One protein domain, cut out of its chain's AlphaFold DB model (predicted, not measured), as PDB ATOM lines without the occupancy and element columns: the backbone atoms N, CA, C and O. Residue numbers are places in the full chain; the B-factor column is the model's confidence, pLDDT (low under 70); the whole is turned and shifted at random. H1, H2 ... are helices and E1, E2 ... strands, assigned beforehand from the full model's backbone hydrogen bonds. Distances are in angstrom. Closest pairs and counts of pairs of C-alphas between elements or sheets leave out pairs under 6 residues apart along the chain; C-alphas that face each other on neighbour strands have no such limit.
ATOM      1  N   ALA A  39      10.932   2.549  35.015       91.06
ATOM      2  CA  ALA A  39      11.726   3.755  34.854       91.06
ATOM      3  C   ALA A  39      13.169   3.466  35.268       91.06
ATOM      4  O   ALA A  39      13.420   2.897  36.336       91.06
ATOM      5  N   ARG A  40      14.126   3.860  34.431       93.81
ATOM      6  CA  ARG A  40      15.549   3.807  34.760       93.81
ATOM      7  C   ARG A  40      16.241   5.077  34.304       93.81
ATOM      8  O   ARG A  40      15.981   5.582  33.216       93.81
ATOM      9  N   THR A  41      17.151   5.566  35.131       90.75
ATOM     10  CA  THR A  41      18.005   6.702  34.805       90.75
ATOM     11  C   THR A  41      19.423   6.228  34.513       90.75
ATOM     12  O   THR A  41      19.946   5.317  35.160       90.75
ATOM     13  N   PHE A  42      20.037   6.841  33.507       89.06
ATOM     14  CA  PHE A  42      21.439   6.657  33.165       89.06
ATOM     15  C   PHE A  42      22.041   8.012  32.782       89.06
ATOM     16  O   PHE A  42      21.729   8.579  31.734       89.06
ATOM     17  N   GLY A  43      22.878   8.562  33.662       88.31
ATOM     18  CA  GLY A  43      23.390   9.923  33.517       88.31
ATOM     19  C   GLY A  43      22.250  10.937  33.383       88.31
ATOM     20  O   GLY A  43      21.374  11.016  34.237       88.31
ATOM     21  N   ARG A  44      22.245  11.690  32.276       86.56
ATOM     22  CA  ARG A  44      21.212  12.689  31.944       86.56
ATOM     23  C   ARG A  44      20.010  12.110  31.194       86.56
ATOM     24  O   ARG A  44      19.206  12.876  30.678       86.56
ATOM     25  N   TRP A  45      19.895  10.794  31.063       88.81
ATOM     26  CA  TRP A  45      18.787  10.161  30.355       88.81
ATOM     27  C   TRP A  45      17.862   9.452  31.331       88.81
ATOM     28  O   TRP A  45      18.309   8.683  32.181       88.81
ATOM     29  N   GLN A  46      16.567   9.692  31.174       91.50
ATOM     30  CA  GLN A  46      15.496   8.941  31.805       91.50
ATOM     31  C   GLN A  46      14.813   8.096  30.740       91.50
ATOM     32  O   GLN A  46      14.396   8.602  29.701       91.50
ATOM     33  N   ILE A  47      14.731   6.799  30.999       93.38
ATOM     34  CA  ILE A  47      14.134   5.816  30.109       93.38
ATOM     35  C   ILE A  47      12.927   5.235  30.830       93.38
ATOM     36  O   ILE A  47      13.068   4.635  31.894       93.38
ATOM     37  N   GLU A  48      11.751   5.397  30.239       93.50
ATOM     38  CA  GLU A  48      10.506   4.828  30.739       93.50
ATOM     39  C   GLU A  48       9.950   3.829  29.733       93.50
ATOM     40  O   GLU A  48       9.600   4.167  28.599       93.50
ATOM     41  N   LEU A  49       9.852   2.577  30.160       91.81
ATOM     42  CA  LEU A  49       9.188   1.535  29.405       91.81
ATOM     43  C   LEU A  49       7.706   1.526  29.768       91.81
ATOM     44  O   LEU A  49       7.327   1.177  30.886       91.81
ATOM     45  N   HIS A  50       6.878   1.864  28.787       90.00
ATOM     46  CA  HIS A  50       5.428   1.753  28.839       90.00
ATOM     47  C   HIS A  50       4.968   0.547  28.015       90.00
ATOM     48  O   HIS A  50       5.677   0.050  27.141       90.00
ATOM     49  N   ARG A  51       3.716   0.115  28.213       87.81
ATOM     50  CA  ARG A  51       3.139  -1.063  27.527       87.81
ATOM     51  C   ARG A  51       3.263  -1.052  25.995       87.81
ATOM     52  O   ARG A  51       3.224  -2.112  25.385       87.81
ATOM     53  N   ARG A  52       3.323   0.124  25.360       88.44
ATOM     54  CA  ARG A  52       3.316   0.285  23.890       88.44
ATOM     55  C   ARG A  52       4.415   1.204  23.360       88.44
ATOM     56  O   ARG A  52       4.470   1.452  22.154       88.44
ATOM     57  N   ALA A  53       5.236   1.766  24.238       91.19
ATOM     58  CA  ALA A  53       6.246   2.731  23.847       91.19
ATOM     59  C   ALA A  53       7.391   2.766  24.854       91.19
ATOM     60  O   ALA A  53       7.187   2.575  26.048       91.19
ATOM     61  N   LEU A  54       8.576   3.069  24.351       92.88
ATOM     62  CA  LEU A  54       9.709   3.504  25.142       92.88
ATOM     63  C   LEU A  54       9.758   5.032  25.083       92.88
ATOM     64  O   LEU A  54       9.756   5.604  23.990       92.88
ATOM     65  N   HIS A  55       9.757   5.693  26.232       93.19
ATOM     66  CA  HIS A  55       9.985   7.130  26.322       93.19
ATOM     67  C   HIS A  55      11.427   7.358  26.770       93.19
ATOM     68  O   HIS A  55      11.858   6.803  27.777       93.19
ATOM     69  N   LEU A  56      12.175   8.154  26.011       92.19
ATOM     70  CA  LEU A  56      13.504   8.611  26.390       92.19
ATOM     71  C   LEU A  56      13.454  10.117  26.589       92.19
ATOM     72  O   LEU A  56      13.282  10.872  25.632       92.19
ATOM     73  N   THR A  57      13.624  10.547  27.826       90.31
ATOM     74  CA  THR A  57      13.632  11.953  28.207       90.31
ATOM     75  C   THR A  57      15.049  12.345  28.575       90.31
ATOM     76  O   THR A  57      15.680  11.721  29.432       90.31
ATOM     77  N   ARG A  58      15.571  13.387  27.933       88.25
ATOM     78  CA  ARG A  58      16.816  14.009  28.378       88.25
ATOM     79  C   ARG A  58      16.494  14.923  29.555       88.25
ATOM     80  O   ARG A  58      15.624  15.770  29.432       88.25
ATOM     81  N   GLN A  59      17.184  14.734  30.670       86.69
ATOM     82  CA  GLN A  59      17.094  15.560  31.869       86.69
ATOM     83  C   GLN A  59      17.931  16.852  31.715       86.69
ATOM     84  O   GLN A  59      18.909  16.876  30.940       86.69
ATOM     85  N   PRO A  60      17.576  17.920  32.459       84.25
ATOM     86  CA  PRO A  60      18.298  19.190  32.491       84.25
ATOM     87  C   PRO A  60      19.796  19.015  32.688       84.25
ATOM     88  O   PRO A  60      20.261  18.071  33.326       84.25
ATOM     89  N   ASN A  61      20.578  19.924  32.105       84.38
ATOM     90  CA  ASN A  61      22.008  19.943  32.372       84.38
ATOM     91  C   ASN A  61      22.237  20.363  33.838       84.38
ATOM     92  O   ASN A  61      21.907  21.504  34.168       84.38
ATOM     93  N   PRO A  62      22.826  19.506  34.698       84.12
ATOM     94  CA  PRO A  62      23.112  19.874  36.086       84.12
ATOM     95  C   PRO A  62      24.115  21.031  36.194       84.12
ATOM     96  O   PRO A  62      24.128  21.731  37.195       84.12
ATOM     97  N   ASN A  63      24.907  21.274  35.146       86.00
ATOM     98  CA  ASN A  63      25.903  22.344  35.093       86.00
ATOM     99  C   ASN A  63      25.482  23.478  34.146       86.00
ATOM    100  O   ASN A  63      26.331  24.116  33.527       86.00
ATOM    101  N   CYS A  64      24.180  23.688  33.937       85.44
ATOM    102  CA  CYS A  64      23.723  24.816  33.130       85.44
ATOM    103  C   CYS A  64      24.135  26.141  33.802       85.44
ATOM    104  O   CYS A  64      23.803  26.330  34.973       85.44
ATOM    105  N   PRO A  65      24.828  27.054  33.095       84.44
ATOM    106  CA  PRO A  65      25.256  28.326  33.676       84.44
ATOM    107  C   PRO A  65      24.073  29.244  34.012       84.44
ATOM    108  O   PRO A  65      24.144  29.985  34.992       84.44
ATOM    109  N   ASP A  66      22.972  29.135  33.263       82.31
ATOM    110  CA  ASP A  66      21.811  30.022  33.386       82.31
ATOM    111  C   ASP A  66      20.905  29.622  34.560       82.31
ATOM    112  O   ASP A  66      20.558  30.453  35.396       82.31
ATOM    113  N   CYS A  67      20.568  28.330  34.686       82.44
ATOM    114  CA  CYS A  67      19.705  27.830  35.768       82.44
ATOM    115  C   CYS A  67      20.463  27.181  36.937       82.44
ATOM    116  O   CYS A  67      19.832  26.696  37.876       82.44
ATOM    117  N   ARG A  68      21.803  27.133  36.890       83.56
ATOM    118  CA  ARG A  68      22.681  26.549  37.929       83.56
ATOM    119  C   ARG A  68      22.290  25.129  38.358       83.56
ATOM    120  O   ARG A  68      22.428  24.764  39.520       83.56
ATOM    121  N   GLY A  69      21.768  24.339  37.423       78.38
ATOM    122  CA  GLY A  69      21.342  22.967  37.694       78.38
ATOM    123  C   GLY A  69      19.975  22.821  38.365       78.38
ATOM    124  O   GLY A  69      19.582  21.693  38.655       78.38
ATOM    125  N   ASN A  70      19.201  23.899  38.536       81.94
ATOM    126  CA  ASN A  70      17.850  23.876  39.124       81.94
ATOM    127  C   ASN A  70      16.773  23.315  38.181       81.94
ATOM    128  O   ASN A  70      15.619  23.719  38.220       81.94
ATOM    129  N   GLN A  71      17.153  22.371  37.323       78.94
ATOM    130  CA  GLN A  71      16.263  21.671  36.401       78.94
ATOM    131  C   GLN A  71      15.601  22.553  35.321       78.94
ATOM    132  O   GLN A  71      14.699  22.098  34.627       78.94
ATOM    133  N   GLY A  72      16.113  23.772  35.112       79.50
ATOM    134  CA  GLY A  72      15.583  24.747  34.156       79.50
ATOM    135  C   GLY A  72      14.571  25.708  34.782       79.50
ATOM    136  O   GLY A  72      14.623  25.957  35.982       79.50
ATOM    137  N   GLY A  73      13.699  26.291  33.962       81.44
ATOM    138  CA  GLY A  73      12.668  27.251  34.368       81.44
ATOM    139  C   GLY A  73      12.867  28.630  33.744       81.44
ATOM    140  O   GLY A  73      13.657  28.788  32.815       81.44
ATOM    141  N   TRP A  74      12.151  29.620  34.272       80.94
ATOM    142  CA  TRP A  74      12.274  31.014  33.852       80.94
ATOM    143  C   TRP A  74      13.488  31.658  34.514       80.94
ATOM    144  O   TRP A  74      13.596  31.714  35.741       80.94
ATOM    145  N   THR A  75      14.404  32.148  33.694       79.00
ATOM    146  CA  THR A  75      15.583  32.892  34.119       79.00
ATOM    147  C   THR A  75      15.415  34.351  33.738       79.00
ATOM    148  O   THR A  75      14.968  34.671  32.639       79.00
ATOM    149  N   ARG A  76      15.770  35.249  34.653       76.06
ATOM    150  CA  ARG A  76      15.767  36.681  34.366       76.06
ATOM    151  C   ARG A  76      16.833  36.973  33.314       76.06
ATOM    152  O   ARG A  76      17.996  36.627  33.534       76.06
ATOM    153  N   ASN A  77      16.457  37.617  32.215       69.44
ATOM    154  CA  ASN A  77      17.436  38.087  31.247       69.44
ATOM    155  C   ASN A  77      17.966  39.470  31.699       69.44
ATOM    156  O   ASN A  77      17.221  40.344  32.142       69.44
ATOM    157  N   GLY A  78      19.289  39.644  31.689       68.56
ATOM    158  CA  GLY A  78      19.954  40.939  31.886       68.56
ATOM    159  C   GLY A  78      19.463  41.828  33.048       68.56
ATOM    160  O   GLY A  78      19.158  41.372  34.151       68.56
ATOM    161  N   PHE A  79      19.455  43.144  32.797       61.56
ATOM    162  CA  PHE A  79      19.119  44.200  33.765       61.56
ATOM    163  C   PHE A  79      17.644  44.663  33.697       61.56
ATOM    164  O   PHE A  79      17.297  45.688  34.282       61.56
ATOM    165  N   GLY A  80      16.770  43.921  33.006       64.56
ATOM    166  CA  GLY A  80      15.354  44.257  32.792       64.56
ATOM    167  C   GLY A  80      14.378  43.467  33.672       64.56
ATOM    168  O   GLY A  80      14.781  42.752  34.591       64.56
ATOM    169  N   ALA A  81      13.074  43.612  33.422       72.50
ATOM    170  CA  ALA A  81      12.019  42.780  34.022       72.50
ATOM    171  C   ALA A  81      11.647  41.578  33.135       72.50
ATOM    172  O   ALA A  81      10.644  40.913  33.390       72.50
ATOM    173  N   ASP A  82      12.447  41.321  32.103       80.50
ATOM    174  CA  ASP A  82      12.181  40.289  31.120       80.50
ATOM    175  C   ASP A  82      12.660  38.921  31.624       80.50
ATOM    176  O   ASP A  82      13.684  38.777  32.308       80.50
ATOM    177  N   TRP A  83      11.862  37.910  31.306       82.56
ATOM    178  CA  TRP A  83      12.064  36.527  31.710       82.56
ATOM    179  C   TRP A  83      12.134  35.673  30.457       82.56
ATOM    180  O   TRP A  83      11.199  35.681  29.661       82.56
ATOM    181  N   ASP A  84      13.212  34.911  30.327       84.12
ATOM    182  CA  ASP A  84      13.376  33.931  29.261       84.12
ATOM    183  C   ASP A  84      13.383  32.523  29.841       84.12
ATOM    184  O   ASP A  84      13.748  32.294  30.999       84.12
ATOM    185  N   GLU A  85      12.977  31.561  29.025       85.69
ATOM    186  CA  GLU A  85      13.106  30.158  29.376       85.69
ATOM    187  C   GLU A  85      14.585  29.749  29.344       85.69
ATOM    188  O   GLU A  85      15.341  30.141  28.454       85.69
ATOM    189  N   CYS A  86      15.022  28.954  30.326       84.81
ATOM    190  CA  CYS A  86      16.382  28.432  30.337       84.81
ATOM    191  C   CYS A  86      16.660  27.677  29.027       84.81
ATOM    192  O   CYS A  86      15.976  26.684  28.764       84.81
ATOM    193  N   PRO A  87      17.740  27.990  28.290       80.31
ATOM    194  CA  PRO A  87      18.110  27.260  27.069       80.31
ATOM    195  C   PRO A  87      18.357  25.760  27.302       80.31
ATOM    196  O   PRO A  87      18.365  24.933  26.389       80.31
ATOM    197  N   CYS A  88      18.587  25.374  28.559       83.75
ATOM    198  CA  CYS A  88      18.682  23.986  28.973       83.75
ATOM    199  C   CYS A  88      17.367  23.200  28.841       83.75
ATOM    200  O   CYS A  88      17.437  21.973  28.730       83.75
ATOM    201  N   LEU A  89      16.213  23.884  28.861       79.94
ATOM    202  CA  LEU A  89      14.878  23.312  28.681       79.94
ATOM    203  C   LEU A  89      14.589  22.981  27.211       79.94
ATOM    204  O   LEU A  89      14.085  21.895  26.938       79.94
ATOM    205  N   ASP A  90      15.034  23.812  26.263       71.94
ATOM    206  CA  ASP A  90      14.911  23.536  24.817       71.94
ATOM    207  C   ASP A  90      15.571  22.213  24.404       71.94
ATOM    208  O   ASP A  90      15.191  21.549  23.436       71.94
ATOM    209  N   GLN A  91      16.573  21.784  25.171       72.06
ATOM    210  CA  GLN A  91      17.273  20.523  24.952       72.06
ATOM    211  C   GLN A  91      16.548  19.303  25.549       72.06
ATOM    212  O   GLN A  91      16.972  18.169  25.289       72.06
ATOM    213  N   LEU A  92      15.481  19.494  26.335       73.88
ATOM    214  CA  LEU A  92      14.694  18.434  26.980       73.88
ATOM    215  C   LEU A  92      13.661  17.845  26.034       73.88
ATOM    216  O   LEU A  92      12.456  17.803  26.290       73.88
ATOM    217  N   ARG A  93      14.139  17.331  24.909       81.06
ATOM    218  CA  ARG A  93      13.269  16.607  23.998       81.06
ATOM    219  C   ARG A  93      12.955  15.230  24.581       81.06
ATOM    220  O   ARG A  93      13.861  14.443  24.855       81.06
ATOM    221  N   THR A  94      11.666  14.931  24.714       89.19
ATOM    222  CA  THR A  94      11.184  13.574  24.994       89.19
ATOM    223  C   THR A  94      10.968  12.837  23.679       89.19
ATOM    224  O   THR A  94      10.232  13.294  22.805       89.19
ATOM    225  N   TRP A  95      11.612  11.685  23.532       90.75
ATOM    226  CA  TRP A  95      11.504  10.826  22.360       90.75
ATOM    227  C   TRP A  95      10.588   9.662  22.685       90.75
ATOM    228  O   TRP A  95      10.814   8.935  23.648       90.75
ATOM    229  N   ARG A  96       9.564   9.460  21.859       91.75
ATOM    230  CA  ARG A  96       8.637   8.341  22.001       91.75
ATOM    231  C   ARG A  96       8.868   7.333  20.885       91.75
ATOM    232  O   ARG A  96       8.472   7.573  19.747       91.75
ATOM    233  N   LEU A  97       9.434   6.182  21.230       91.00
ATOM    234  CA  LEU A  97       9.621   5.065  20.313       91.00
ATOM    235  C   LEU A  97       8.463   4.077  20.500       91.00
ATOM    236  O   LEU A  97       8.391   3.416  21.538       91.00
ATOM    237  N   PRO A  98       7.515   3.976  19.552       90.56
ATOM    238  CA  PRO A  98       6.478   2.957  19.621       90.56
ATOM    239  C   PRO A  98       7.109   1.567  19.479       90.56
ATOM    240  O   PRO A  98       7.934   1.344  18.601       90.56
ATOM    241  N   LEU A  99       6.699   0.625  20.329       88.56
ATOM    242  CA  LEU A  99       7.207  -0.754  20.283       88.56
ATOM    243  C   LEU A  99       6.518  -1.603  19.209       88.56
ATOM    244  O   LEU A  99       6.988  -2.689  18.884       88.56
TER     245      LEU A  99
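Overview. This is residues 39 to 99 of the 111 residues of an uncharacterized protein of Streptomyces echinatus (UniProt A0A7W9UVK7). What shape does the backbone make? It makes a loose rod with a twisted wall of four strands, E1, E2, E3 and E6, at one end and a small hairpin, E4 and E5, at the other; between them lie the short helix H1 and the long unnamed stretch of residues 59 to 73. What is it built of? The 61 printed residues hold six named strands and one named helix, in the order E1 E2 E3 E4 E5 H1 E6, and the class is mostly strand; both sheets are antiparallel, the larger in the order E1, E2, E3, E6. How large is it? The radius of gyration of the C-alphas is 14.6 A, and the spans are 48 by 19 by 12 A.

Along the chain. Where does the larger sheet begin? E1, residues 39 to 42, starts at C-alpha 39 (11.726, 3.755, 34.854) and is 10.3 A long; E2, residues 45 to 50, is 15.9 A, and E3, residues 53 to 58, is 16.1 A. What follows? E4 is residues 74 to 76, 6.7 A, E5 is residues 83 to 85, 6.9 A, and H1 is residues 87 to 90, 5.4 A, from C-alpha 87 (18.110, 27.260, 27.069). Which element is last? E6, residues 94 to 98, is 12.8 A long and ends at C-alpha 98 (6.478, 2.957, 19.621).

Arrangement. How is the larger sheet joined? E1, E2 and E3 form a meander, each strand the antiparallel neighbour of the one before; N 40 and O 47 are 2.9 A apart, and N 48 and O 55 are 2.8 A apart, both within hydrogen-bond range. E6 is antiparallel to E3 at 163 degrees, with N 54 and O 97 within range at 2.8 A, and E1 and E6 are the edge strands. What of the small sheet? E4 and E5 are a hairpin at 137 degrees, with N 75 and O 84 within range at 2.8 A; E3 and E4 are apart. And H1? It is not on the larger sheet, is too short for any O i to N i+4 pair, and its one O i to N i+3 pair is not within range.

Size, cuts and confidence. How far does it reach? The two C-alphas farthest apart, those of Phe 79 and Leu 99, are 48.4 A apart, and the printed part has no cut. Which link is long? That from E3 to E4, 15 residues, is long. Where is confidence low? The model's pLDDT is under 70 at residues 77 to 80, and its mean over the printed part is 84.1.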